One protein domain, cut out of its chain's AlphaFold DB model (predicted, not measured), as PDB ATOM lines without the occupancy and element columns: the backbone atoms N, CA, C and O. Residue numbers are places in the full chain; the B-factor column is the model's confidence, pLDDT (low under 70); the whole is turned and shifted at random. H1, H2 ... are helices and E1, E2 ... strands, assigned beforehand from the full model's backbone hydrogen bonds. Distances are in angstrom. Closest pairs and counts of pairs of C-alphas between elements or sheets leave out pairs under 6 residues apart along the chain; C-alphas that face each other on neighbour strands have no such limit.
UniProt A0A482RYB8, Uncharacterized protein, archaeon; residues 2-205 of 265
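What this domain is: This is residues 2 to 205 of the 265 residues of an uncharacterized protein of archaeon (UniProt A0A482RYB8). A small three-stranded sheet has H2 and H6 packed on one face; H4 lies beyond these two helices and H3 beyond H4, while residues 136 to 143 wind past the sheet's other face. H8 lies off at the periphery, near H3, and H1 sticks out at the first end. The 204 printed residues hold eight named helices and three named strands, in the order H1 E1 H2 H3 H4 H5 E2 E3 H6 H7 H8; the mixed sheet runs E1 E2 E3. The class is mostly helix, though only 94 residues are in named elements. The whole is compact, with a radius of gyration of the C-alphas of 16.3 A and spans of 46 by 37 by 35 A.

How they stand to each other: E1, residues 15 to 17, and E2, residues 82 to 88, are parallel neighbours, with N 83 and O 15 2.8 A apart. E2 and E3, residues 92 to 96, form an antiparallel hairpin, with N 86 and O 94 2.9 A apart. H2, residues 21 to 29, is over E1 at a height over the sheet of 6.4 A. H6, residues 102 to 112, is on the same face at 10.2 A, which gives two layers, helices on one face of a sheet. H4, residues 57 to 68, touches H2 at a shallow tilt of 1 degrees, the same way; the closest C-alphas are those of Gly 27 and Leu 68, 6.4 A. H4 touches H6 too, closest at the C-alphas of Ser 58 and Lys 110, 6.0 A. H3, residues 34 to 51, forms a helical hairpin with H4; its residues 40 to 48 touch H4, closest at the C-alphas of Val 44 and Phe 60, 5.5 A. H5, residues 74 to 77, only just touches H6, with 3 pairs of C-alphas within 8 A. E1, the helices H2 to H5, and E2 make a strand-helix-strand unit, two parallel strands with helices between. H8, residues 175 to 190, is near H3. H1, residues 2 to 5, and H7, residues 165 to 169, touch no helix. In H2, H3, H4, H6, H7 and H8 every O i to N i+4 pair is within hydrogen-bond range; H1 and H5 are too short for one.

Where its parts are: H1 begins at C-alpha 2, (38.004, 14.472, -43.675). E2 is 19.4 A long, H3 25.8 A, H4 17.3 A, H6 15.1 A and H8 22.5 A. H8 ends at C-alpha 190, (47.913, 25.848, -45.248).

The domain as a whole: The C-alphas of Asp 3 and Gly 124, 48.2 A apart, are the two farthest apart. The printed part has no cut. The link from H6 to H7, 52 residues, is long. Residues 2 to 4 and 123 to 127 have pLDDT under 70.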
ATOM      1  N   ILE A   2      38.342  15.905 -43.687       60.12
ATOM      2  CA  ILE A   2      38.004  14.472 -43.675       60.12
ATOM      3  C   ILE A   2      39.022  13.642 -44.473       60.12
ATOM      4  O   ILE A   2      39.512  12.648 -43.956       60.12
ATOM      5  N   ASP A   3      39.443  14.105 -45.653       59.75
ATOM      6  CA  ASP A   3      40.400  13.356 -46.489       59.75
ATOM      7  C   ASP A   3      41.799  13.217 -45.868       59.75
ATOM      8  O   ASP A   3      42.502  12.247 -46.128       59.75
ATOM      9  N   ARG A   4      42.217  14.184 -45.038       67.06
ATOM     10  CA  ARG A   4      43.553  14.203 -44.414       67.06
ATOM     11  C   ARG A   4      43.565  13.571 -43.022       67.06
ATOM     12  O   ARG A   4      44.567  12.982 -42.639       67.06
ATOM     13  N   TRP A   5      42.477  13.710 -42.266       70.44
ATOM     14  CA  TRP A   5      42.423  13.362 -40.838       70.44
ATOM     15  C   TRP A   5      41.364  12.303 -40.496       70.44
ATOM     16  O   TRP A   5      41.311  11.819 -39.367       70.44
ATOM     17  N   GLY A   6      40.550  11.905 -41.472       74.75
ATOM     18  CA  GLY A   6      39.445  10.968 -41.313       74.75
ATOM     19  C   GLY A   6      38.155  11.629 -40.804       74.75
ATOM     20  O   GLY A   6      38.191  12.697 -40.186       74.75
ATOM     21  N   PRO A   7      36.993  10.993 -41.038       75.62
ATOM     22  CA  PRO A   7      35.690  11.525 -40.626       75.62
ATOM     23  C   PRO A   7      35.499  11.556 -39.100       75.62
ATOM     24  O   PRO A   7      34.722  12.361 -38.597       75.62
ATOM     25  N   ASP A   8      36.235  10.727 -38.353       75.69
ATOM     26  CA  ASP A   8      36.119  10.599 -36.893       75.69
ATOM     27  C   ASP A   8      37.244  11.298 -36.116       75.69
ATOM     28  O   ASP A   8      37.412  11.043 -34.923       75.69
ATOM     29  N   PHE A   9      38.035  12.164 -36.762       77.44
ATOM     30  CA  PHE A   9      39.149  12.868 -36.109       77.44
ATOM     31  C   PHE A   9      38.719  13.511 -34.783       77.44
ATOM     32  O   PHE A   9      39.330  13.272 -33.745       77.44
ATOM     33  N   TYR A  10      37.595  14.231 -34.788       73.75
ATOM     34  CA  TYR A  10      37.090  14.948 -33.617       73.75
ATOM     35  C   TYR A  10      36.703  14.051 -32.430       73.75
ATOM     36  O   TYR A  10      36.662  14.520 -31.291       73.75
ATOM     37  N   LYS A  11      36.432  12.760 -32.669       76.38
ATOM     38  CA  LYS A  11      36.093  11.786 -31.618       76.38
ATOM     39  C   LYS A  11      37.325  11.269 -30.880       76.38
ATOM     40  O   LYS A  11      37.201  10.811 -29.750       76.38
ATOM     41  N   LYS A  12      38.496  11.329 -31.518       81.38
ATOM     42  CA  LYS A  12      39.764  10.764 -31.024       81.38
ATOM     43  C   LYS A  12      40.693  11.819 -30.422       81.38
ATOM     44  O   LYS A  12      41.845  11.522 -30.123       81.38
ATOM     45  N   VAL A  13      40.210  13.050 -30.292       87.12
ATOM     46  CA  VAL A  13      40.990  14.204 -29.854       87.12
ATOM     47  C   VAL A  13      40.474  14.670 -28.500       87.12
ATOM     48  O   VAL A  13      39.268  14.768 -28.282       87.12
ATOM     49  N   LEU A  14      41.414  14.961 -27.605       94.06
ATOM     50  CA  LEU A  14      41.150  15.709 -26.387       94.06
ATOM     51  C   LEU A  14      41.032  17.191 -26.744       94.06
ATOM     52  O   LEU A  14      41.992  17.789 -27.236       94.06
ATOM     53  N   TRP A  15      39.873  17.779 -26.482       95.69
ATOM     54  CA  TRP A  15      39.625  19.198 -26.702       95.69
ATOM     55  C   TRP A  15      39.963  19.981 -25.441       95.69
ATOM     56  O   TRP A  15      39.574  19.596 -24.347       95.69
ATOM     57  N   SER A  16      40.686  21.088 -25.563       96.25
ATOM     58  CA  SER A  16      41.012  21.930 -24.410       96.25
ATOM     59  C   SER A  16      40.817  23.398 -24.736       96.25
ATOM     60  O   SER A  16      41.240  23.837 -25.806       96.25
ATOM     61  N   GLY A  17      40.228  24.157 -23.814       95.88
ATOM     62  CA  GLY A  17      39.922  25.568 -24.028       95.88
ATOM     63  C   GLY A  17      40.017  26.409 -22.759       95.88
ATOM     64  O   GLY A  17      39.669  25.960 -21.670       95.88
ATOM     65  N   GLY A  18      40.500  27.639 -22.923       94.69
ATOM     66  CA  GLY A  18      40.365  28.728 -21.956       94.69
ATOM     67  C   GLY A  18      39.585  29.872 -22.604       94.69
ATOM     68  O   GLY A  18      39.601  29.993 -23.835       94.69
ATOM     69  N   SER A  19      38.906  30.697 -21.807       94.00
ATOM     70  CA  SER A  19      38.037  31.764 -22.318       94.00
ATOM     71  C   SER A  19      36.965  31.225 -23.280       94.00
ATOM     72  O   SER A  19      36.525  30.078 -23.151       94.00
ATOM     73  N   ALA A  20      36.600  32.007 -24.301       90.50
ATOM     74  CA  ALA A  20      35.704  31.616 -25.390       90.50
ATOM     75  C   ALA A  20      36.078  30.270 -26.045       90.50
ATOM     76  O   ALA A  20      35.188  29.524 -26.453       90.50
ATOM     77  N   GLY A  21      37.369  29.901 -26.079       92.81
ATOM     78  CA  GLY A  21      37.836  28.601 -26.580       92.81
ATOM     79  C   GLY A  21      37.208  27.402 -25.859       92.81
ATOM     80  O   GLY A  21      37.083  26.326 -26.437       92.81
ATOM     81  N   THR A  22      36.753  27.593 -24.622       94.62
ATOM     82  CA  THR A  22      36.027  26.589 -23.836       94.62
ATOM     83  C   THR A  22      34.701  26.199 -24.480       94.62
ATOM     84  O   THR A  22      34.374  25.019 -24.537       94.62
ATOM     85  N   ILE A  23      33.950  27.172 -24.998       93.75
ATOM     86  CA  ILE A  23      32.636  26.938 -25.611       93.75
ATOM     87  C   ILE A  23      32.810  26.077 -26.865       93.75
ATOM     88  O   ILE A  23      32.099  25.090 -27.056       93.75
ATOM     89  N   PHE A  24      33.829  26.391 -27.673       93.06
ATOM     90  CA  PHE A  24      34.208  25.585 -28.832       93.06
ATOM     91  C   PHE A  24      34.665  24.179 -28.427       93.06
ATOM     92  O   PHE A  24      34.220  23.205 -29.028       93.06
ATOM     93  N   ALA A  25      35.510  24.053 -27.398       94.94
ATOM     94  CA  ALA A  25      35.974  22.756 -26.907       94.94
ATOM     95  C   ALA A  25      34.809  21.869 -26.434       94.94
ATOM     96  O   ALA A  25      34.757  20.695 -26.794       94.94
ATOM     97  N   VAL A  26      33.844  22.438 -25.704       95.88
ATOM     98  CA  VAL A  26      32.621  21.749 -25.262       95.88
ATOM     99  C   VAL A  26      31.779  21.311 -26.462       95.88
ATOM    100  O   VAL A  26      31.444  20.134 -26.565       95.88
ATOM    101  N   GLY A  27      31.482  22.217 -27.400       94.88
ATOM    102  CA  GLY A  27      30.692  21.889 -28.590       94.88
ATOM    103  C   GLY A  27      31.327  20.777 -29.433       94.88
ATOM    104  O   GLY A  27      30.660  19.805 -29.789       94.88
ATOM    105  N   LEU A  28      32.635  20.863 -29.688       93.00
ATOM    106  CA  LEU A  28      33.375  19.854 -30.452       93.00
ATOM    107  C   LEU A  28      33.444  18.508 -29.721       93.00
ATOM    108  O   LEU A  28      33.256  17.457 -30.340       93.00
ATOM    109  N   ALA A  29      33.659  18.516 -28.405       94.00
ATOM    110  CA  ALA A  29      33.658  17.301 -27.600       94.00
ATOM    111  C   ALA A  29      32.269  16.633 -27.573       94.00
ATOM    112  O   ALA A  29      32.184  15.409 -27.675       94.00
ATOM    113  N   LEU A  30      31.178  17.401 -27.559       93.69
ATOM    114  CA  LEU A  30      29.810  16.876 -27.700       93.69
ATOM    115  C   LEU A  30      29.451  16.462 -29.137       93.69
ATOM    116  O   LEU A  30      28.360  15.950 -29.371       93.69
ATOM    117  N   GLY A  31      30.362  16.639 -30.099       91.38
ATOM    118  CA  GLY A  31      30.156  16.234 -31.488       91.38
ATOM    119  C   GLY A  31      29.229  17.159 -32.273       91.38
ATOM    120  O   GLY A  31      28.623  16.714 -33.245       91.38
ATOM    121  N   LYS A  32      29.115  18.429 -31.869       92.25
ATOM    122  CA  LYS A  32      28.361  19.438 -32.616       92.25
ATOM    123  C   LYS A  32      29.006  19.709 -33.968       92.25
ATOM    124  O   LYS A  32      30.233  19.741 -34.104       92.25
ATOM    125  N   SER A  33      28.166  19.918 -34.971       90.00
ATOM    126  CA  SER A  33      28.601  20.286 -36.311       90.00
ATOM    127  C   SER A  33      29.208  21.699 -36.335       90.00
ATOM    128  O   SER A  33      28.894  22.540 -35.487       90.00
ATOM    129  N   PRO A  34      30.057  22.011 -37.333       87.88
ATOM    130  CA  PRO A  34      30.557  23.370 -37.528       87.88
ATOM    131  C   PRO A  34      29.444  24.410 -37.694       87.88
ATOM    132  O   PRO A  34      29.607  25.549 -37.264       87.88
ATOM    133  N   GLU A  35      28.314  24.028 -38.296       91.62
ATOM    134  CA  GLU A  35      27.156  24.902 -38.475       91.62
ATOM    135  C   GLU A  35      26.484  25.229 -37.136       91.62
ATOM    136  O   GLU A  35      26.262  26.401 -36.843       91.62
ATOM    137  N   GLU A  36      26.252  24.227 -36.280       92.62
ATOM    138  CA  GLU A  36      25.717  24.440 -34.927       92.62
ATOM    139  C   GLU A  36      26.621  25.362 -34.098       92.62
ATOM    140  O   GLU A  36      26.142  26.308 -33.476       92.62
ATOM    141  N   ILE A  37      27.938  25.137 -34.129       91.75
ATOM    142  CA  ILE A  37      28.912  25.973 -33.408       91.75
ATOM    143  C   ILE A  37      28.943  27.404 -33.974       91.75
ATOM    144  O   ILE A  37      29.013  28.370 -33.213       91.75
ATOM    145  N   SER A  38      28.872  27.555 -35.299       92.00
ATOM    146  CA  SER A  38      28.827  28.862 -35.968       92.00
ATOM    147  C   SER A  38      27.564  29.639 -35.592       92.00
ATOM    148  O   SER A  38      27.638  30.819 -35.248       92.00
ATOM    149  N   ASN A  39      26.407  28.973 -35.589       92.31
ATOM    150  CA  ASN A  39      25.135  29.574 -35.195       92.31
ATOM    151  C   ASN A  39      25.146  29.993 -33.723       92.31
ATOM    152  O   ASN A  39      24.715  31.101 -33.406       92.31
ATOM    153  N   LEU A  40      25.721  29.170 -32.842       92.25
ATOM    154  CA  LEU A  40      25.898  29.511 -31.434       92.25
ATOM    155  C   LEU A  40      26.706  30.803 -31.261       92.25
ATOM    156  O   LEU A  40      26.272  31.718 -30.559       92.25
ATOM    157  N   TYR A  41      27.858  30.906 -31.935       92.06
ATOM    158  CA  TYR A  41      28.673  32.119 -31.897       92.06
ATOM    159  C   TYR A  41      27.884  33.330 -32.407       92.06
ATOM    160  O   TYR A  41      27.873  34.360 -31.739       92.06
ATOM    161  N   LYS A  42      27.205  33.216 -33.558       92.06
ATOM    162  CA  LYS A  42      26.420  34.321 -34.136       92.06
ATOM    163  C   LYS A  42      25.345  34.805 -33.166       92.06
ATOM    164  O   LYS A  42      25.231  36.007 -32.949       92.06
ATOM    165  N   CYS A  43      24.627  33.891 -32.516       90.06
ATOM    166  CA  CYS A  43      23.631  34.224 -31.500       90.06
ATOM    167  C   CYS A  43      24.236  35.002 -30.320       90.06
ATOM    168  O   CYS A  43      23.699  36.041 -29.932       90.06
ATOM    169  N   VAL A  44      25.362  34.535 -29.769       90.38
ATOM    170  CA  VAL A  44      26.078  35.226 -28.679       90.38
ATOM    171  C   VAL A  44      26.546  36.607 -29.130       90.38
ATOM    172  O   VAL A  44      26.307  37.599 -28.442       90.38
ATOM    173  N   ALA A  45      27.177  36.672 -30.301       90.75
ATOM    174  CA  ALA A  45      27.725  37.885 -30.878       90.75
ATOM    175  C   ALA A  45      26.638  38.940 -31.109       90.75
ATOM    176  O   ALA A  45      26.778  40.073 -30.660       90.75
ATOM    177  N   GLU A  46      25.515  38.564 -31.720       89.88
ATOM    178  CA  GLU A  46      24.394  39.472 -31.956       89.88
ATOM    179  C   GLU A  46      23.766  39.987 -30.659       89.88
ATOM    180  O   GLU A  46      23.455  41.175 -30.564       89.88
ATOM    181  N   ARG A  47      23.585  39.129 -29.646       89.12
ATOM    182  CA  ARG A  47      23.059  39.557 -28.338       89.12
ATOM    183  C   ARG A  47      24.007  40.541 -27.663       89.12
ATOM    184  O   ARG A  47      23.568  41.605 -27.229       89.12
ATOM    185  N   ALA A  48      25.297  40.224 -27.642       90.06
ATOM    186  CA  ALA A  48      26.325  41.089 -27.082       90.06
ATOM    187  C   ALA A  48      26.447  42.424 -27.845       90.06
ATOM    188  O   ALA A  48      26.603  43.465 -27.211       90.06
ATOM    189  N   SER A  49      26.290  42.436 -29.175       89.06
ATOM    190  CA  SER A  49      26.230  43.675 -29.967       89.06
ATOM    191  C   SER A  49      24.987  44.515 -29.660       89.06
ATOM    192  O   SER A  49      25.082  45.738 -29.614       89.06
ATOM    193  N   ARG A  50      23.817  43.890 -29.455       89.25
ATOM    194  CA  ARG A  50      22.551  44.605 -29.203       89.25
ATOM    195  C   ARG A  50      22.434  45.144 -27.777       89.25
ATOM    196  O   ARG A  50      21.894  46.227 -27.587       89.25
ATOM    197  N   HIS A  51      22.898  44.385 -26.787       88.12
ATOM    198  CA  HIS A  51      22.692  44.690 -25.365       88.12
ATOM    199  C   HIS A  51      23.950  45.202 -24.652       88.12
ATOM    200  O   HIS A  51      23.859  45.674 -23.522       88.12
ATOM    201  N   GLY A  52      25.105  45.151 -25.320       87.94
ATOM    202  CA  GLY A  52      26.404  45.446 -24.728       87.94
ATOM    203  C   GLY A  52      26.970  44.244 -23.971       87.94
ATOM    204  O   GLY A  52      26.262  43.542 -23.253       87.94
ATOM    205  N   ALA A  53      28.272  44.005 -24.131       85.88
ATOM    206  CA  ALA A  53      28.961  42.898 -23.471       85.88
ATOM    207  C   ALA A  53      29.498  43.258 -22.077       85.88
ATOM    208  O   ALA A  53      29.698  42.370 -21.259       85.88
ATOM    209  N   PHE A  54      29.717  44.541 -21.776       88.75
ATOM    210  CA  PHE A  54      30.246  44.965 -20.477       88.75
ATOM    211  C   PHE A  54      29.301  44.575 -19.338       88.75
ATOM    212  O   PHE A  54      28.100  44.803 -19.433       88.75
ATOM    213  N   PHE A  55      29.846  43.990 -18.271       86.38
ATOM    214  CA  PHE A  55      29.136  43.348 -17.154       86.38
ATOM    215  C   PHE A  55      28.241  42.146 -17.489       86.38
ATOM    216  O   PHE A  55      27.808  41.461 -16.563       86.38
ATOM    217  N   TYR A  56      27.974  41.855 -18.763       86.31
ATOM    218  CA  TYR A  56      27.049  40.801 -19.195       86.31
ATOM    219  C   TYR A  56      27.708  39.743 -20.086       86.31
ATOM    220  O   TYR A  56      27.042  38.791 -20.479       86.31
ATOM    221  N   GLY A  57      29.010  39.844 -20.374       83.25
ATOM    222  CA  GLY A  57      29.686  38.971 -21.337       83.25
ATOM    223  C   GLY A  57      29.524  37.488 -21.003       83.25
ATOM    224  O   GLY A  57      29.171  36.684 -21.863       83.25
ATOM    225  N   SER A  58      29.678  37.130 -19.727       85.50
ATOM    226  CA  SER A  58      29.491  35.754 -19.259       85.50
ATOM    227  C   SER A  58      28.048  35.257 -19.330       85.50
ATOM    228  O   SER A  58      27.857  34.050 -19.370       85.50
ATOM    229  N   LEU A  59      27.042  36.142 -19.322       87.44
ATOM    230  CA  LEU A  59      25.630  35.745 -19.381       87.44
ATOM    231  C   LEU A  59      25.316  35.107 -20.736       87.44
ATOM    232  O   LEU A  59      24.787  34.003 -20.793       87.44
ATOM    233  N   PHE A  60      25.722  35.760 -21.826       88.06
ATOM    234  CA  PHE A  60      25.509  35.232 -23.175       88.06
ATOM    235  C   PHE A  60      26.283  33.928 -23.405       88.06
ATOM    236  O   PHE A  60      25.793  33.016 -24.067       88.06
ATOM    237  N   MET A  61      27.483  33.814 -22.825       86.75
ATOM    238  CA  MET A  61      28.272  32.580 -22.867       86.75
ATOM    239  C   MET A  61      27.631  31.453 -22.051       86.75
ATOM    240  O   MET A  61      27.631  30.308 -22.490       86.75
ATOM    241  N   GLU A  62      27.077  31.766 -20.879       90.31
ATOM    242  CA  GLU A  62      26.357  30.813 -20.036       90.31
ATOM    243  C   GLU A  62      25.123  30.266 -20.762       90.31
ATOM    244  O   GLU A  62      24.946  29.051 -20.834       90.31
ATOM    245  N   GLU A  63      24.316  31.137 -21.371       89.69
ATOM    246  CA  GLU A  63      23.165  30.734 -22.187       89.69
ATOM    247  C   GLU A  63      23.580  29.803 -23.334       89.69
ATOM    248  O   GLU A  63      22.964  28.758 -23.539       89.69
ATOM    249  N   ALA A  64      24.664  30.142 -24.037       90.12
ATOM    250  CA  ALA A  64      25.190  29.331 -25.126       90.12
ATOM    251  C   ALA A  64      25.660  27.944 -24.663       90.12
ATOM    252  O   ALA A  64      25.384  26.933 -25.307       90.12
ATOM    253  N   VAL A  65      26.349  27.867 -23.524       92.31
ATOM    254  CA  VAL A  65      26.759  26.580 -22.952       92.31
ATOM    255  C   VAL A  65      25.540  25.765 -22.548       92.31
ATOM    256  O   VAL A  65      25.502  24.579 -22.852       92.31
ATOM    257  N   ARG A  66      24.531  26.382 -21.922       94.31
ATOM    258  CA  ARG A  66      23.284  25.706 -21.530       94.31
ATOM    259  C   ARG A  66      22.549  25.107 -22.729       94.31
ATOM    260  O   ARG A  66      22.024  24.003 -22.619       94.31
ATOM    261  N   GLU A  67      22.568  25.781 -23.876       92.19
ATOM    262  CA  GLU A  67      22.035  25.242 -25.133       92.19
ATOM    263  C   GLU A  67      22.836  24.027 -25.632       92.19
ATOM    264  O   GLU A  67      22.257  23.036 -26.088       92.19
ATOM    265  N   LEU A  68      24.167  24.056 -25.492       92.94
ATOM    266  CA  LEU A  68      25.033  22.930 -25.853       92.94
ATOM    267  C   LEU A  68      24.806  21.694 -24.972       92.94
ATOM    268  O   LEU A  68      24.865  20.579 -25.491       92.94
ATOM    269  N   ILE A  69      24.557  21.886 -23.672       94.38
ATOM    270  CA  ILE A  69      24.504  20.816 -22.661       94.38
ATOM    271  C   ILE A  69      23.077  20.372 -22.304       94.38
ATOM    272  O   ILE A  69      22.796  19.993 -21.168       94.38
ATOM    273  N   SER A  70      22.160  20.407 -23.270       90.25
ATOM    274  CA  SER A  70      20.745  20.078 -23.052       90.25
ATOM    275  C   SER A  70      20.491  18.645 -22.558       90.25
ATOM    276  O   SER A  70      19.458  18.392 -21.939       90.25
ATOM    277  N   ASP A  71      21.427  17.715 -22.779       93.69
ATOM    278  CA  ASP A  71      21.382  16.376 -22.187       93.69
ATOM    279  C   ASP A  71      21.777  16.430 -20.690       93.69
ATOM    280  O   ASP A  71      22.846  16.972 -20.368       93.69
ATOM    281  N   PRO A  72      20.982  15.850 -19.765       94.75
ATOM    282  CA  PRO A  72      21.283  15.836 -18.327       94.75
ATOM    283  C   PRO A  72      22.639  15.217 -17.944       94.75
ATOM    284  O   PRO A  72      23.143  15.470 -16.852       94.75
ATOM    285  N   LEU A  73      23.227  14.399 -18.819       96.62
ATOM    286  CA  LEU A  73      24.514  13.724 -18.659       96.62
ATOM    287  C   LEU A  73      25.613  14.310 -19.560       96.62
ATOM    288  O   LEU A  73      26.686  13.713 -19.675       96.62
ATOM    289  N   SER A  74      25.397  15.483 -20.166       97.06
ATOM    290  CA  SER A  74      26.402  16.168 -20.999       97.06
ATOM    291  C   SER A  74      27.753  16.293 -20.293       97.06
ATOM    292  O   SER A  74      28.788  15.993 -20.887       97.06
ATOM    293  N   TYR A  75      27.752  16.662 -19.010       97.19
ATOM    294  CA  TYR A  75      28.964  16.743 -18.196       97.19
ATOM    295  C   TYR A  75      29.761  15.427 -18.156       97.19
ATOM    296  O   TYR A  75      30.988  15.464 -18.230       97.19
ATOM    297  N   LYS A  76      29.091  14.265 -18.136       97.00
ATOM    298  CA  LYS A  76      29.743  12.947 -18.212       97.00
ATOM    299  C   LYS A  76      30.272  12.622 -19.598       97.00
ATOM    300  O   LYS A  76      31.354  12.055 -19.708       97.00
ATOM    301  N   LEU A  77      29.559  13.009 -20.655       95.44
ATOM    302  CA  LEU A  77      30.011  12.798 -22.038       95.44
ATOM    303  C   LEU A  77      31.308  13.559 -22.368       95.44
ATOM    304  O   LEU A  77      32.015  13.196 -23.313       95.44
ATOM    305  N   LEU A  78      31.612  14.609 -21.602       95.88
ATOM    306  CA  LEU A  78      32.822  15.416 -21.735       95.88
ATOM    307  C   LEU A  78      34.028  14.850 -20.972       95.88
ATOM    308  O   LEU A  78      35.161  15.209 -21.306       95.88
ATOM    309  N   GLU A  79      33.830  13.981 -19.975       94.81
ATOM    310  CA  GLU A  79      34.929  13.437 -19.168       94.81
ATOM    311  C   GLU A  79      35.906  12.641 -20.045       94.81
ATOM    312  O   GLU A  79      35.520  11.811 -20.868       94.81
ATOM    313  N   GLY A  80      37.201  12.946 -19.921       91.88
ATOM    314  CA  GLY A  80      38.250  12.359 -20.767       91.88
ATOM    315  C   GLY A  80      38.280  12.862 -22.218       91.88
ATOM    316  O   GLY A  80      39.144  12.443 -22.987       91.88
ATOM    317  N   ARG A  81      37.371  13.770 -22.604       94.50
ATOM    318  CA  ARG A  81      37.282  14.348 -23.958       94.50
ATOM    319  C   ARG A  81      37.434  15.863 -23.986       94.50
ATOM    320  O   ARG A  81      37.766  16.404 -25.041       94.50
ATOM    321  N   CYS A  82      37.225  16.533 -22.856       96.69
ATOM    322  CA  CYS A  82      37.327  17.979 -22.728       96.69
ATOM    323  C   CYS A  82      38.134  18.394 -21.487       96.69
ATOM    324  O   CYS A  82      37.975  17.816 -20.414       96.69
ATOM    325  N   CYS A  83      38.960  19.430 -21.634       97.12
ATOM    326  CA  CYS A  83      39.676  20.102 -20.554       97.12
ATOM    327  C   CYS A  83      39.332  21.596 -20.548       97.12
ATOM    328  O   CYS A  83      39.571  22.293 -21.537       97.12
ATOM    329  N   ILE A  84      38.856  22.121 -19.421       97.06
ATOM    330  CA  ILE A  84      38.507  23.542 -19.283       97.06
ATOM    331  C   ILE A  84      39.507  24.247 -18.375       97.06
ATOM    332  O   ILE A  84      39.773  23.798 -17.262       97.06
ATOM    333  N   GLY A  85      40.097  25.331 -18.864       96.06
ATOM    334  CA  GLY A  85      41.136  26.073 -18.162       96.06
ATOM    335  C   GLY A  85      40.565  27.121 -17.217       96.06
ATOM    336  O   GLY A  85      39.652  27.844 -17.584       96.06
ATOM    337  N   THR A  86      41.132  27.274 -16.025       95.50
ATOM    338  CA  THR A  86      40.860  28.427 -15.146       95.50
ATOM    339  C   THR A  86      42.160  28.921 -14.532       95.50
ATOM    340  O   THR A  86      43.054  28.113 -14.261       95.50
ATOM    341  N   THR A  87      42.256  30.226 -14.278       96.12
ATOM    342  CA  THR A  87      43.440  30.823 -13.651       96.12
ATOM    343  C   THR A  87      43.105  31.285 -12.238       96.12
ATOM    344  O   THR A  87      42.378  32.258 -12.044       96.12
ATOM    345  N   SER A  88      43.649  30.594 -11.239       93.38
ATOM    346  CA  SER A  88      43.642  31.044  -9.840       93.38
ATOM    347  C   SER A  88      44.840  31.960  -9.552       93.38
ATOM    348  O   SER A  88      45.691  32.132 -10.424       93.38
ATOM    349  N   PHE A  89      44.875  32.579  -8.362       91.31
ATOM    350  CA  PHE A  89      45.753  33.712  -8.021       91.31
ATOM    351  C   PHE A  89      47.098  33.748  -8.760       91.31
ATOM    352  O   PHE A  89      47.937  32.853  -8.622       91.31
ATOM    353  N   PHE A  90      47.267  34.851  -9.487       91.69
ATOM    354  CA  PHE A  90      48.331  35.152 -10.430       91.69
ATOM    355  C   PHE A  90      48.343  34.253 -11.675       91.69
ATOM    356  O   PHE A  90      47.576  34.521 -12.595       91.69
ATOM    357  N   ASP A  91      49.180  33.221 -11.723       93.75
ATOM    358  CA  ASP A  91      49.420  32.358 -12.889       93.75
ATOM    359  C   ASP A  91      49.086  30.880 -12.622       93.75
ATOM    360  O   ASP A  91      49.434  29.988 -13.399       93.75
ATOM    361  N   LYS A  92      48.400  30.597 -11.511       95.12
ATOM    362  CA  LYS A  92      48.075  29.235 -11.083       95.12
ATOM    363  C   LYS A  92      46.934  28.659 -11.916       95.12
ATOM    364  O   LYS A  92      45.766  28.677 -11.513       95.12
ATOM    365  N   HIS A  93      47.296  28.146 -13.084       95.56
ATOM    366  CA  HIS A  93      46.386  27.498 -14.019       95.56
ATOM    367  C   HIS A  93      45.981  26.093 -13.575       95.56
ATOM    368  O   HIS A  93      46.808  25.308 -13.110       95.56
ATOM    369  N   ARG A  94      44.717  25.747 -13.815       94.75
ATOM    370  CA  ARG A  94      44.184  24.393 -13.645       94.75
ATOM    371  C   ARG A  94      43.330  24.001 -14.843       94.75
ATOM    372  O   ARG A  94      42.478  24.775 -15.273       94.75
ATOM    373  N   TRP A  95      43.521  22.767 -15.311       96.56
ATOM    374  CA  TRP A  95      42.574  22.091 -16.194       96.56
ATOM    375  C   TRP A  95      41.551  21.314 -15.372       96.56
ATOM    376  O   TRP A  95      41.908  20.482 -14.536       96.56
ATOM    377  N   HIS A  96      40.280  21.585 -15.625       96.38
ATOM    378  CA  HIS A  96      39.150  20.802 -15.143       96.38
ATOM    379  C   HIS A  96      38.806  19.754 -16.194       96.38
ATOM    380  O   HIS A  96      38.673  20.091 -17.369       96.38
ATOM    381  N   VAL A  97      38.715  18.494 -15.773       96.88
ATOM    382  CA  VAL A  97      38.568  17.321 -16.660       96.88
ATOM    383  C   VAL A  97      37.362  16.446 -16.305       96.88
ATOM    384  O   VAL A  97      37.123  15.424 -16.947       96.88
ATOM    385  N   SER A  98      36.643  16.821 -15.250       96.69
ATOM    386  CA  SER A  98      35.507  16.099 -14.684       96.69
ATOM    387  C   SER A  98      34.623  17.064 -13.911       96.69
ATOM    388  O   SER A  98      35.147  18.027 -13.344       96.69
ATOM    389  N   TRP A  99      33.332  16.753 -13.833       96.50
ATOM    390  CA  TRP A  99      32.322  17.590 -13.182       96.50
ATOM    391  C   TRP A  99      31.320  16.727 -12.416       96.50
ATOM    392  O   TRP A  99      31.130  15.545 -12.733       96.50
ATOM    393  N   THR A 100      30.680  17.299 -11.396       96.50
ATOM    394  CA  THR A 100      29.647  16.587 -10.622       96.50
ATOM    395  C   THR A 100      28.304  16.544 -11.337       96.50
ATOM    396  O   THR A 100      27.596  15.545 -11.233       96.50
ATOM    397  N   ASP A 101      27.973  17.607 -12.065       96.50
ATOM    398  CA  ASP A 101      26.742  17.778 -12.830       96.50
ATOM    399  C   ASP A 101      26.910  18.877 -13.902       96.50
ATOM    400  O   ASP A 101      27.994  19.440 -14.097       96.50
ATOM    401  N   ASN A 102      25.832  19.174 -14.632       96.50
ATOM    402  CA  ASN A 102      25.819  20.229 -15.645       96.50
ATOM    403  C   ASN A 102      25.963  21.646 -15.054       96.50
ATOM    404  O   ASN A 102      26.460  22.524 -15.756       96.50
ATOM    405  N   GLU A 103      25.569  21.896 -13.801       94.50
ATOM    406  CA  GLU A 103      25.736  23.217 -13.178       94.50
ATOM    407  C   GLU A 103      27.198  23.470 -12.810       94.50
ATOM    408  O   GLU A 103      27.716  24.551 -13.086       94.50
ATOM    409  N   ASP A 104      27.899  22.465 -12.286       94.25
ATOM    410  CA  ASP A 104      29.346  22.514 -12.056       94.25
ATOM    411  C   ASP A 104      30.117  22.760 -13.368       94.25
ATOM    412  O   ASP A 104      31.027  23.597 -13.441       94.25
ATOM    413  N   LEU A 105      29.694  22.116 -14.461       95.38
ATOM    414  CA  LEU A 105      30.230  22.378 -15.798       95.38
ATOM    415  C   LEU A 105      29.987  23.827 -16.250       95.38
ATOM    416  O   LEU A 105      30.934  24.497 -16.668       95.38
ATOM    417  N   VAL A 106      28.751  24.332 -16.159       94.44
ATOM    418  CA  VAL A 106      28.425  25.729 -16.511       94.44
ATOM    419  C   VAL A 106      29.264  26.696 -15.689       94.44
ATOM    420  O   VAL A 106      29.845  27.642 -16.229       94.44
ATOM    421  N   HIS A 107      29.384  26.432 -14.392       92.31
ATOM    422  CA  HIS A 107      30.153  27.254 -13.480       92.31
ATOM    423  C   HIS A 107      31.650  27.263 -13.829       92.31
ATOM    424  O   HIS A 107      32.305  28.314 -13.815       92.31
ATOM    425  N   THR A 108      32.179  26.111 -14.240       94.06
ATOM    426  CA  THR A 108      33.546  25.973 -14.746       94.06
ATOM    427  C   THR A 108      33.759  26.775 -16.034       94.06
ATOM    428  O   THR A 108      34.757  27.491 -16.143       94.06
ATOM    429  N   VAL A 109      32.829  26.720 -16.999       94.19
ATOM    430  CA  VAL A 109      32.935  27.516 -18.238       94.19
ATOM    431  C   VAL A 109      32.875  29.011 -17.932       94.19
ATOM    432  O   VAL A 109      33.718  29.772 -18.403       94.19
ATOM    433  N   LYS A 110      31.931  29.436 -17.089       92.56
ATOM    434  CA  LYS A 110      31.804  30.833 -16.659       92.56
ATOM    435  C   LYS A 110      33.084  31.341 -16.000       92.56
ATOM    436  O   LYS A 110      33.544  32.437 -16.310       92.56
ATOM    437  N   SER A 111      33.695  30.519 -15.150       92.94
ATOM    438  CA  SER A 111      34.985  30.808 -14.524       92.94
ATOM    439  C   SER A 111      36.130  30.903 -15.536       92.94
ATOM    440  O   SER A 111      36.960  31.804 -15.435       92.94
ATOM    441  N   SER A 112      36.156  30.020 -16.539       94.75
ATOM    442  CA  SER A 112      37.145  30.035 -17.629       94.75
ATOM    443  C   SER A 112      37.092  31.316 -18.461       94.75
ATOM    444  O   SER A 112      38.123  31.761 -18.960       94.75
ATOM    445  N   CYS A 113      35.915  31.931 -18.574       93.38
ATOM    446  CA  CYS A 113      35.691  33.173 -19.310       93.38
ATOM    447  C   CYS A 113      35.716  34.433 -18.427       93.38
ATOM    448  O   CYS A 113      35.356  35.509 -18.905       93.38
ATOM    449  N   HIS A 114      36.051  34.340 -17.132       93.62
ATOM    450  CA  HIS A 114      35.860  35.466 -16.208       93.62
ATOM    451  C   HIS A 114      36.889  36.585 -16.407       93.62
ATOM    452  O   HIS A 114      37.989  36.557 -15.848       93.62
ATOM    453  N   ILE A 115      36.499  37.621 -17.145       94.19
ATOM    454  CA  ILE A 115      37.208  38.900 -17.225       94.19
ATOM    455  C   ILE A 115      36.476  39.894 -16.305       94.19
ATOM    456  O   ILE A 115      35.318  40.217 -16.583       94.19
ATOM    457  N   PRO A 116      37.092  40.395 -15.215       93.94
ATOM    458  CA  PRO A 116      36.409  41.295 -14.281       93.94
ATOM    459  C   PRO A 116      35.884  42.566 -14.966       93.94
ATOM    460  O   PRO A 116      36.538  43.096 -15.864       93.94
ATOM    461  N   PHE A 117      34.710  43.049 -14.546       91.94
ATOM    462  CA  PHE A 117      33.938  44.155 -15.162       91.94
ATOM    463  C   PHE A 117      33.433  43.929 -16.601       91.94
ATOM    464  O   PHE A 117      32.533  44.638 -17.052       91.94
ATOM    465  N   TYR A 118      33.954  42.944 -17.332       92.25
ATOM    466  CA  TYR A 118      33.389  42.518 -18.615       92.25
ATOM    467  C   TYR A 118      32.338  41.420 -18.414       92.25
ATOM    468  O   TYR A 118      31.248  41.468 -18.976       92.25
ATOM    469  N   CYS A 119      32.636  40.457 -17.548       91.19
ATOM    470  CA  CYS A 119      31.738  39.377 -17.168       91.19
ATOM    471  C   CYS A 119      30.935  39.733 -15.912       91.19
ATOM    472  O   CYS A 119      31.336  40.589 -15.121       91.19
ATOM    473  N   GLN A 120      29.811  39.040 -15.704       88.75
ATOM    474  CA  GLN A 120      29.144  39.078 -14.409       88.75
ATOM    475  C   GLN A 120      30.079  38.485 -13.361       88.75
ATOM    476  O   GLN A 120      30.678  37.430 -13.575       88.75
ATOM    477  N   SER A 121      30.166  39.156 -12.216       84.06
ATOM    478  CA  SER A 121      30.998  38.712 -11.105       84.06
ATOM    479  C   SER A 121      30.694  37.267 -10.720       84.06
ATOM    480  O   SER A 121      29.537  36.879 -10.543       84.06
ATOM    481  N   ASN A 122      31.754  36.478 -10.560       78.50
ATOM    482  CA  ASN A 122      31.704  35.121 -10.020       78.50
ATOM    483  C   ASN A 122      31.876  35.075  -8.493       78.50
ATOM    484  O   ASN A 122      32.085  34.005  -7.921       78.50
ATOM    485  N   TYR A 123      31.806  36.228  -7.821       69.75
ATOM    486  CA  TYR A 123      31.894  36.295  -6.368       69.75
ATOM    487  C   TYR A 123      30.767  35.482  -5.710       69.75
ATOM    488  O   TYR A 123      29.592  35.685  -6.009       69.75
ATOM    489  N   GLY A 124      31.133  34.581  -4.796       62.41
ATOM    490  CA  GLY A 124      30.183  33.775  -4.022       62.41
ATOM    491  C   GLY A 124      29.722  32.469  -4.678       62.41
ATOM    492  O   GLY A 124      28.895  31.785  -4.089       62.41
ATOM    493  N   MET A 125      30.252  32.093  -5.848       61.50
ATOM    494  CA  MET A 125      29.844  30.868  -6.554       61.50
ATOM    495  C   MET A 125      30.736  29.626  -6.287       61.50
ATOM    496  O   MET A 125      30.641  28.636  -7.002       61.50
ATOM    497  N   GLY A 126      31.588  29.635  -5.255       56.88
ATOM    498  CA  GLY A 126      32.437  28.490  -4.878       56.88
ATOM    499  C   GLY A 126      33.939  28.797  -4.894       56.88
ATOM    500  O   GLY A 126      34.388  29.761  -5.506       56.88
ATOM    501  N   ASP A 127      34.703  27.981  -4.168       54.44
ATOM    502  CA  ASP A 127      35.832  28.344  -3.287       54.44
ATOM    503  C   ASP A 127      37.116  28.957  -3.887       54.44
ATOM    504  O   ASP A 127      38.118  29.097  -3.181       54.44
ATOM    505  N   ALA A 128      37.140  29.371  -5.154       75.69
ATOM    506  CA  ALA A 128      38.331  29.969  -5.749       75.69
ATOM    507  C   ALA A 128      38.035  31.293  -6.455       75.69
ATOM    508  O   ALA A 128      37.267  31.371  -7.411       75.69
ATOM    509  N   VAL A 129      38.738  32.345  -6.029       89.44
ATOM    510  CA  VAL A 129      38.849  33.576  -6.812       89.44
ATOM    511  C   VAL A 129      39.654  33.243  -8.064       89.44
ATOM    512  O   VAL A 129      40.840  32.919  -7.978       89.44
ATOM    513  N   VAL A 130      38.996  33.310  -9.216       93.19
ATOM    514  CA  VAL A 130      39.580  32.987 -10.521       93.19
ATOM    515  C   VAL A 130      39.330  34.098 -11.532       93.19
ATOM    516  O   VAL A 130      38.363  34.860 -11.419       93.19
ATOM    517  N   VAL A 131      40.222  34.164 -12.514       95.00
ATOM    518  CA  VAL A 131      40.103  34.956 -13.740       95.00
ATOM    519  C   VAL A 131      40.224  34.028 -14.952       95.00
ATOM    520  O   VAL A 131      40.505  32.833 -14.813       95.00
ATOM    521  N   ASP A 132      40.022  34.599 -16.135       95.12
ATOM    522  CA  ASP A 132      40.030  33.913 -17.420       95.12
ATOM    523  C   ASP A 132      41.196  32.907 -17.579       95.12
ATOM    524  O   ASP A 132      42.372  33.186 -17.299       95.12
ATOM    525  N   GLY A 133      40.845  31.695 -18.011       95.12
ATOM    526  CA  GLY A 133      41.736  30.544 -18.129       95.12
ATOM    527  C   GLY A 133      42.719  30.593 -19.297       95.12
ATOM    528  O   GLY A 133      43.648  29.790 -19.338       95.12
ATOM    529  N   ALA A 134      42.551  31.501 -20.262       94.31
ATOM    530  CA  ALA A 134      43.430  31.587 -21.427       94.31
ATOM    531  C   ALA A 134      44.803  32.206 -21.104       94.31
ATOM    532  O   ALA A 134      45.794  31.928 -21.789       94.31
ATOM    533  N   TYR A 135      44.884  33.030 -20.056       94.44
ATOM    534  CA  TYR A 135      46.074  33.836 -19.765       94.44
ATOM    535  C   TYR A 135      47.062  33.169 -18.800       94.44
ATOM    536  O   TYR A 135      48.248  33.506 -18.827       94.44
ATOM    537  N   GLY A 136      46.598  32.231 -17.967       93.88
ATOM    538  CA  GLY A 136      47.381  31.645 -16.874       93.88
ATOM    539  C   GLY A 136      48.281  30.473 -17.251       93.88
ATOM    540  O   GLY A 136      49.281  30.238 -16.582       93.88
ATOM    541  N   PHE A 137      47.961  29.708 -18.298       94.00
ATOM    542  CA  PHE A 137      48.726  28.490 -18.578       94.00
ATOM    543  C   PHE A 137      50.104  28.787 -19.177       94.00
ATOM    544  O   PHE A 137      50.301  29.797 -19.846       94.00
ATOM    545  N   ALA A 138      51.059  27.882 -18.974       95.06
ATOM    546  CA  ALA A 138      52.344  27.838 -19.675       95.06
ATOM    547  C   ALA A 138      52.355  26.671 -20.676       95.06
ATOM    548  O   ALA A 138      51.463  25.823 -20.660       95.06
ATOM    549  N   GLY A 139      53.375  26.578 -21.533       93.69
ATOM    550  CA  GLY A 139      53.511  25.440 -22.448       93.69
ATOM    551  C   GLY A 139      53.601  24.085 -21.733       93.69
ATOM    552  O   GLY A 139      53.090  23.093 -22.242       93.69
ATOM    553  N   THR A 140      54.192  24.044 -20.534       95.12
ATOM    554  CA  THR A 140      54.248  22.857 -19.657       95.12
ATOM    555  C   THR A 140      52.880  22.406 -19.153       95.12
ATOM    556  O   THR A 140      52.733  21.252 -18.768       95.12
ATOM    557  N   ALA A 141      51.890  23.298 -19.142       94.69
ATOM    558  CA  ALA A 141      50.537  22.985 -18.713       94.69
ATOM    559  C   ALA A 141      49.661  22.481 -19.868       94.69
ATOM    560  O   ALA A 141      48.537  22.070 -19.616       94.69
ATOM    561  N   LEU A 142      50.115  22.511 -21.125       94.12
ATOM    562  CA  LEU A 142      49.323  22.006 -22.249       94.12
ATOM    563  C   LEU A 142      49.088  20.488 -22.120       94.12
ATOM    564  O   LEU A 142      50.051  19.773 -21.839       94.12
ATOM    565  N   PRO A 143      47.871  19.971 -22.396       92.00
ATOM    566  CA  PRO A 143      47.542  18.557 -22.177       92.00
ATOM    567  C   PRO A 143      48.477  17.552 -22.868       92.00
ATOM    568  O   PRO A 143      48.700  16.465 -22.348       92.00
ATOM    569  N   HIS A 144      49.052  17.924 -24.018       93.44
ATOM    570  CA  HIS A 144      50.018  17.111 -24.762       93.44
ATOM    571  C   HIS A 144      51.350  17.843 -24.999       93.44
ATOM    572  O   HIS A 144      52.108  17.482 -25.903       93.44
ATOM    573  N   GLY A 145      51.650  18.886 -24.215       93.62
ATOM    574  CA  GLY A 145      52.882  19.665 -24.342       93.62
ATOM    575  C   GLY A 145      53.126  20.171 -25.770       93.62
ATOM    576  O   GLY A 145      52.286  20.848 -26.364       93.62
ATOM    577  N   ASP A 146      54.283  19.821 -26.339       94.31
ATOM    578  CA  ASP A 146      54.675  20.211 -27.701       94.31
ATOM    579  C   ASP A 146      53.799  19.562 -28.793       94.31
ATOM    580  O   ASP A 146      53.743  20.074 -29.907       94.31
ATOM    581  N   HIS A 147      53.070  18.488 -28.474       92.50
ATOM    582  CA  HIS A 147      52.168  17.791 -29.397       92.50
ATOM    583  C   HIS A 147      50.722  18.305 -29.354       92.50
ATOM    584  O   HIS A 147      49.852  17.761 -30.033       92.50
ATOM    585  N   THR A 148      50.433  19.353 -28.580       93.62
ATOM    586  CA  THR A 148      49.130  20.023 -28.637       93.62
ATOM    587  C   THR A 148      49.061  20.919 -29.874       93.62
ATOM    588  O   THR A 148      49.861  21.849 -29.989       93.62
ATOM    589  N   LEU A 149      48.086  20.672 -30.760       93.44
ATOM    590  CA  LEU A 149      47.689  21.629 -31.798       93.44
ATOM    591  C   LEU A 149      47.018  22.818 -31.116       93.44
ATOM    592  O   LEU A 149      45.949  22.670 -30.524       93.44
ATOM    593  N   TYR A 150      47.644  23.984 -31.190       93.88
ATOM    594  CA  TYR A 150      47.123  25.198 -30.598       93.88
ATOM    595  C   TYR A 150      46.554  26.108 -31.689       93.88
ATOM    596  O   TYR A 150      47.244  26.498 -32.631       93.88
ATOM    597  N   VAL A 151      45.271  26.433 -31.540       92.94
ATOM    598  CA  VAL A 151      44.532  27.378 -32.377       92.94
ATOM    599  C   VAL A 151      44.142  28.572 -31.513       92.94
ATOM    600  O   VAL A 151      43.582  28.383 -30.432       92.94
ATOM    601  N   GLY A 152      44.439  29.792 -31.950       90.94
ATOM    602  CA  GLY A 152      44.095  30.977 -31.169       90.94
ATOM    603  C   GLY A 152      44.761  32.257 -31.649       90.94
ATOM    604  O   GLY A 152      45.011  32.435 -32.832       90.94
ATOM    605  N   ILE A 153      45.026  33.158 -30.707       87.38
ATOM    606  CA  ILE A 153      45.599  34.491 -30.970       87.38
ATOM    607  C   ILE A 153      47.056  34.615 -30.498       87.38
ATOM    608  O   ILE A 153      47.698  35.650 -30.664       87.38
ATOM    609  N   ASP A 154      47.568  33.561 -29.862       86.56
ATOM    610  CA  ASP A 154      48.923  33.499 -29.329       86.56
ATOM    611  C   ASP A 154      49.927  33.351 -30.490       86.56
ATOM    612  O   ASP A 154      49.679  32.573 -31.420       86.56
ATOM    613  N   PRO A 155      51.078  34.043 -30.456       84.56
ATOM    614  CA  PRO A 155      52.121  33.887 -31.473       84.56
ATOM    615  C   PRO A 155      52.745  32.479 -31.514       84.56
ATOM    616  O   PRO A 155      53.437  32.149 -32.471       84.56
ATOM    617  N   HIS A 156      52.522  31.643 -30.496       89.56
ATOM    618  CA  HIS A 156      52.979  30.251 -30.445       89.56
ATOM    619  C   HIS A 156      51.915  29.236 -30.898       89.56
ATOM    620  O   HIS A 156      52.129  28.031 -30.736       89.56
ATOM    621  N   ALA A 157      50.769  29.691 -31.415       92.38
ATOM    622  CA  ALA A 157      49.755  28.830 -32.018       92.38
ATOM    623  C   ALA A 157      50.153  28.431 -33.450       92.38
ATOM    624  O   ALA A 157      50.655  29.257 -34.209       92.38
ATOM    625  N   GLU A 158      49.905  27.176 -33.840       94.50
ATOM    626  CA  GLU A 158      50.067  26.725 -35.234       94.50
ATOM    627  C   GLU A 158      49.107  27.455 -36.170       94.50
ATOM    628  O   GLU A 158      49.448  27.773 -37.307       94.50
ATOM    629  N   ILE A 159      47.890  27.687 -35.685       93.88
ATOM    630  CA  ILE A 159      46.816  28.312 -36.442       93.88
ATOM    631  C   ILE A 159      46.434  29.557 -35.673       93.88
ATOM    632  O   ILE A 159      45.764  29.493 -34.640       93.88
ATOM    633  N   THR A 160      46.936  30.684 -36.160       91.50
ATOM    634  CA  THR A 160      46.868  31.949 -35.447       91.50
ATOM    635  C   THR A 160      46.164  33.018 -36.264       91.50
ATOM    636  O   THR A 160      46.278  33.065 -37.491       91.50
ATOM    637  N   ARG A 161      45.434  33.889 -35.572       88.38
ATOM    638  CA  ARG A 161      44.919  35.138 -36.124       88.38
ATOM    639  C   ARG A 161      45.182  36.258 -35.133       88.38
ATOM    640  O   ARG A 161      44.955  36.109 -33.937       88.38
ATOM    641  N   HIS A 162      45.628  37.393 -35.651       86.50
ATOM    642  CA  HIS A 162      45.760  38.601 -34.857       86.50
ATOM    643  C   HIS A 162      44.425  39.336 -34.791       86.50
ATOM    644  O   HIS A 162      43.757  39.508 -35.810       86.50
ATOM    645  N   PHE A 163      44.080  39.770 -33.585       85.56
ATOM    646  CA  PHE A 163      42.963  40.659 -33.311       85.56
ATOM    647  C   PHE A 163      43.493  41.870 -32.554       85.56
ATOM    648  O   PHE A 163      44.385  41.750 -31.708       85.56
ATOM    649  N   SER A 164      42.947  43.037 -32.858       87.75
ATOM    650  CA  SER A 164      43.091  44.221 -32.021       87.75
ATOM    651  C   SER A 164      42.359  44.033 -30.686       87.75
ATOM    652  O   SER A 164      41.459  43.203 -30.556       87.75
ATOM    653  N   ASN A 165      42.711  44.836 -29.678       82.94
ATOM    654  CA  ASN A 165      41.991  44.826 -28.400       82.94
ATOM    655  C   ASN A 165      40.505  45.163 -28.575       82.94
ATOM    656  O   ASN A 165      39.672  44.623 -27.857       82.94
ATOM    657  N   GLU A 166      40.173  46.032 -29.530       85.75
ATOM    658  CA  GLU A 166      38.790  46.379 -29.844       85.75
ATOM    659  C   GLU A 166      38.025  45.166 -30.387       85.75
ATOM    660  O   GLU A 166      36.976  44.824 -29.848       85.75
ATOM    661  N   GLU A 167      38.592  44.445 -31.357       86.19
ATOM    662  CA  GLU A 167      37.997  43.214 -31.902       86.19
ATOM    663  C   GLU A 167      37.891  42.084 -30.866       86.19
ATOM    664  O   GLU A 167      37.040  41.209 -30.995       86.19
ATOM    665  N   MET A 168      38.740  42.082 -29.832       85.25
ATOM    666  CA  MET A 168      38.626  41.132 -28.719       85.25
ATOM    667  C   MET A 168      37.539  41.516 -27.709       85.25
ATOM    668  O   MET A 168      36.981  40.638 -27.055       85.25
ATOM    669  N   MET A 169      37.242  42.810 -27.547       84.94
ATOM    670  CA  MET A 169      36.212  43.291 -26.617       84.94
ATOM    671  C   MET A 169      34.813  43.261 -27.235       84.94
ATOM    672  O   MET A 169      33.834  42.979 -26.534       84.94
ATOM    673  N   TYR A 170      34.718  43.554 -28.533       86.12
ATOM    674  CA  TYR A 170      33.463  43.631 -29.261       86.12
ATOM    675  C   TYR A 170      33.303  42.436 -30.197       86.12
ATOM    676  O   TYR A 170      34.174  42.173 -31.025       86.12
ATOM    677  N   PRO A 171      32.177  41.714 -30.111       85.69
ATOM    678  CA  PRO A 171      31.956  40.557 -30.956       85.69
ATOM    679  C   PRO A 171      31.889  40.965 -32.431       85.69
ATOM    680  O   PRO A 171      31.231  41.936 -32.807       85.69
ATOM    681  N   THR A 172      32.545  40.179 -33.280       88.88
ATOM    682  CA  THR A 172      32.495  40.370 -34.731       88.88
ATOM    683  C   THR A 172      31.232  39.717 -35.296       88.88
ATOM    684  O   THR A 172      30.991  38.540 -35.027       88.88
ATOM    685  N   VAL A 173      30.449  40.455 -36.093       91.12
ATOM    686  CA  VAL A 173      29.181  40.013 -36.714       91.12
ATOM    687  C   VAL A 173      29.159  40.282 -38.227       91.12
ATOM    688  O   VAL A 173      29.990  41.023 -38.752       91.12
ATOM    689  N   GLY A 174      28.193  39.695 -38.942       92.00
ATOM    690  CA  GLY A 174      27.968  39.950 -40.371       92.00
ATOM    691  C   GLY A 174      29.131  39.503 -41.264       92.00
ATOM    692  O   GLY A 174      29.744  38.468 -41.018       92.00
ATOM    693  N   GLN A 175      29.455  40.286 -42.299       93.50
ATOM    694  CA  GLN A 175      30.521  39.939 -43.252       93.50
ATOM    695  C   GLN A 175      31.890  39.780 -42.577       93.50
ATOM    696  O   GLN A 175      32.638  38.869 -42.916       93.50
ATOM    697  N   ALA A 176      32.192  40.605 -41.572       91.31
ATOM    698  CA  ALA A 176      33.454  40.518 -40.843       91.31
ATOM    699  C   ALA A 176      33.611  39.171 -40.113       91.31
ATOM    700  O   ALA A 176      34.721  38.646 -40.006       91.31
ATOM    701  N   TYR A 177      32.504  38.574 -39.653       92.31
ATOM    702  CA  TYR A 177      32.515  37.229 -39.080       92.31
ATOM    703  C   TYR A 177      32.812  36.169 -40.145       92.31
ATOM    704  O   TYR A 177      33.650  35.295 -39.928       92.31
ATOM    705  N   GLU A 178      32.175  36.254 -41.313       93.81
ATOM    706  CA  GLU A 178      32.421  35.308 -42.410       93.81
ATOM    707  C   GLU A 178      33.884  35.373 -42.883       93.81
ATOM    708  O   GLU A 178      34.541  34.343 -43.062       93.81
ATOM    709  N   ASP A 179      34.447  36.580 -42.970       92.69
ATOM    710  CA  ASP A 179      35.863  36.798 -43.280       92.69
ATOM    711  C   ASP A 179      36.784  36.240 -42.179       92.69
ATOM    712  O   ASP A 179      37.889  35.747 -42.452       92.69
ATOM    713  N   MET A 180      36.337  36.289 -40.918       91.12
ATOM    714  CA  MET A 180      37.028  35.676 -39.784       91.12
ATOM    715  C   MET A 180      37.096  34.154 -39.911       91.12
ATOM    716  O   MET A 180      38.191  33.584 -39.843       91.12
ATOM    717  N   VAL A 181      35.958  33.508 -40.160       91.06
ATOM    718  CA  VAL A 181      35.859  32.054 -40.334       91.06
ATOM    719  C   VAL A 181      36.684  31.588 -41.534       91.06
ATOM    720  O   VAL A 181      37.478  30.649 -41.417       91.06
ATOM    721  N   LEU A 182      36.561  32.267 -42.676       92.06
ATOM    722  CA  LEU A 182      37.269  31.903 -43.903       92.06
ATOM    723  C   LEU A 182      38.791  32.003 -43.749       92.06
ATOM    724  O   LEU A 182      39.529  31.160 -44.261       92.06
ATOM    725  N   SER A 183      39.274  33.013 -43.028       91.50
ATOM    726  CA  SER A 183      40.695  33.161 -42.704       91.50
ATOM    727  C   SER A 183      41.209  32.004 -41.843       91.50
ATOM    728  O   SER A 183      42.226  31.403 -42.190       91.50
ATOM    729  N   GLY A 184      40.474  31.619 -40.792       90.50
ATOM    730  CA  GLY A 184      40.821  30.458 -39.965       90.50
ATOM    731  C   GLY A 184      40.847  29.156 -40.770       90.50
ATOM    732  O   GLY A 184      41.781  28.365 -40.648       90.50
ATOM    733  N   TYR A 185      39.872  28.971 -41.665       90.12
ATOM    734  CA  TYR A 185      39.831  27.828 -42.574       90.12
ATOM    735  C   TYR A 185      41.050  27.783 -43.507       90.12
ATOM    736  O   TYR A 185      41.699  26.743 -43.620       90.12
ATOM    737  N   ARG A 186      41.412  28.910 -44.134       91.81
ATOM    738  CA  ARG A 186      42.599  29.007 -45.003       91.81
ATOM    739  C   ARG A 186      43.891  28.726 -44.236       91.81
ATOM    740  O   ARG A 186      44.716  27.960 -44.726       91.81
ATOM    741  N   ALA A 187      44.042  29.285 -43.035       92.06
ATOM    742  CA  ALA A 187      45.201  29.033 -42.180       92.06
ATOM    743  C   ALA A 187      45.319  27.543 -41.824       92.06
ATOM    744  O   ALA A 187      46.389  26.952 -41.960       92.06
ATOM    745  N   PHE A 188      44.203  26.899 -41.466       89.50
ATOM    746  CA  PHE A 188      44.170  25.458 -41.213       89.50
ATOM    747  C   PHE A 188      44.537  24.638 -42.462       89.50
ATOM    748  O   PHE A 188      45.267  23.655 -42.361       89.50
ATOM    749  N   GLN A 189      44.058  25.022 -43.652       88.50
ATOM    750  CA  GLN A 189      44.395  24.331 -44.904       88.50
ATOM    751  C   GLN A 189      45.878  24.447 -45.275       88.50
ATOM    752  O   GLN A 189      46.438  23.507 -45.837       88.50
ATOM    753  N   GLN A 190      46.499  25.587 -44.975       90.88
ATOM    754  CA  GLN A 190      47.913  25.848 -45.248       90.88
ATOM    755  C   GLN A 190      48.849  25.197 -44.224       90.88
ATOM    756  O   GLN A 190      50.042  25.061 -44.495       90.88
ATOM    757  N   TRP A 191      48.332  24.777 -43.066       92.06
ATOM    758  CA  TRP A 191      49.132  24.117 -42.044       92.06
ATOM    759  C   TRP A 191      49.687  22.775 -42.549       92.06
ATOM    760  O   TRP A 191      48.965  21.852 -42.950       92.06
ATOM    761  N   ASP A 192      51.010  22.648 -42.513       90.38
ATOM    762  CA  ASP A 192      51.742  21.490 -43.025       90.38
ATOM    763  C   ASP A 192      51.719  20.287 -42.065       90.38
ATOM    764  O   ASP A 192      52.128  19.191 -42.446       90.38
ATOM    765  N   GLY A 193      51.152  20.441 -40.864       88.94
ATOM    766  CA  GLY A 193      51.090  19.405 -39.832       88.94
ATOM    767  C   GLY A 193      52.254  19.450 -38.839       88.94
ATOM    768  O   GLY A 193      52.294  18.635 -37.918       88.94
ATOM    769  N   ARG A 194      53.212  20.374 -39.001       91.44
ATOM    770  CA  ARG A 194      54.325  20.529 -38.061       91.44
ATOM    771  C   ARG A 194      53.869  21.271 -36.812       91.44
ATOM    772  O   ARG A 194      53.215  22.309 -36.887       91.44
ATOM    773  N   MET A 195      54.258  20.733 -35.661       93.00
ATOM    774  CA  MET A 195      53.987  21.334 -34.360       93.00
ATOM    775  C   MET A 195      55.099  22.307 -33.963       93.00
ATOM    776  O   MET A 195      56.288  22.030 -34.134       93.00
ATOM    777  N   ILE A 196      54.710  23.432 -33.378       92.94
ATOM    778  CA  ILE A 196      55.594  24.407 -32.751       92.94
ATOM    779  C   ILE A 196      55.957  23.914 -31.347       92.94
ATOM    780  O   ILE A 196      55.113  23.425 -30.594       92.94
ATOM    781  N   ARG A 197      57.226  24.092 -30.960       93.94
ATOM    782  CA  ARG A 197      57.697  23.837 -29.593       93.94
ATOM    783  C   ARG A 197      57.102  24.869 -28.629       93.94
ATOM    784  O   ARG A 197      57.422  26.052 -28.731       93.94
ATOM    785  N   LYS A 198      56.287  24.426 -27.675       94.50
ATOM    786  CA  LYS A 198      55.532  25.254 -26.723       94.50
ATOM    787  C   LYS A 198      56.052  25.127 -25.300       94.50
ATOM    788  O   LYS A 198      56.165  26.148 -24.635       94.50
ATOM    789  N   VAL A 199      56.439  23.932 -24.846       93.75
ATOM    790  CA  VAL A 199      56.806  23.642 -23.443       93.75
ATOM    791  C   VAL A 199      57.866  24.602 -22.903       93.75
ATOM    792  O   VAL A 199      57.774  25.063 -21.771       93.75
ATOM    793  N   THR A 200      58.849  24.953 -23.731       92.56
ATOM    794  CA  THR A 200      59.951  25.855 -23.351       92.56
ATOM    795  C   THR A 200      59.755  27.305 -23.789       92.56
ATOM    796  O   THR A 200      60.480  28.181 -23.320       92.56
ATOM    797  N   ARG A 201      58.813  27.575 -24.700       91.69
ATOM    798  CA  ARG A 201      58.650  28.892 -25.339       91.69
ATOM    799  C   ARG A 201      57.442  29.655 -24.820       91.69
ATOM    800  O   ARG A 201      57.538  30.851 -24.563       91.69
ATOM    801  N   ARG A 202      56.320  28.962 -24.633       93.69
ATOM    802  CA  ARG A 202      55.072  29.576 -24.204       93.69
ATOM    803  C   ARG A 202      55.080  29.783 -22.694       93.69
ATOM    804  O   ARG A 202      55.177  28.829 -21.923       93.69
ATOM    805  N   LYS A 203      54.914  31.036 -22.286       95.12
ATOM    806  CA  LYS A 203      54.783  31.465 -20.892       95.12
ATOM    807  C   LYS A 203      53.363  31.988 -20.643       95.12
ATOM    808  O   LYS A 203      52.693  32.334 -21.618       95.12
ATOM    809  N   PRO A 204      52.915  32.068 -19.380       95.81
ATOM    810  CA  PRO A 204      51.703  32.801 -19.039       95.81
ATOM    811  C   PRO A 204      51.775  34.243 -19.551       95.81
ATOM    812  O   PRO A 204      52.857  34.838 -19.626       95.81
ATOM    813  N   ASN A 205      50.626  34.822 -19.894       94.88
ATOM    814  CA  ASN A 205      50.558  36.214 -20.320       94.88
ATOM    815  C   ASN A 205      50.551  37.128 -19.087       94.88
ATOM    816  O   ASN A 205      49.505  37.617 -18.665       94.88
TER     817      ASN A 205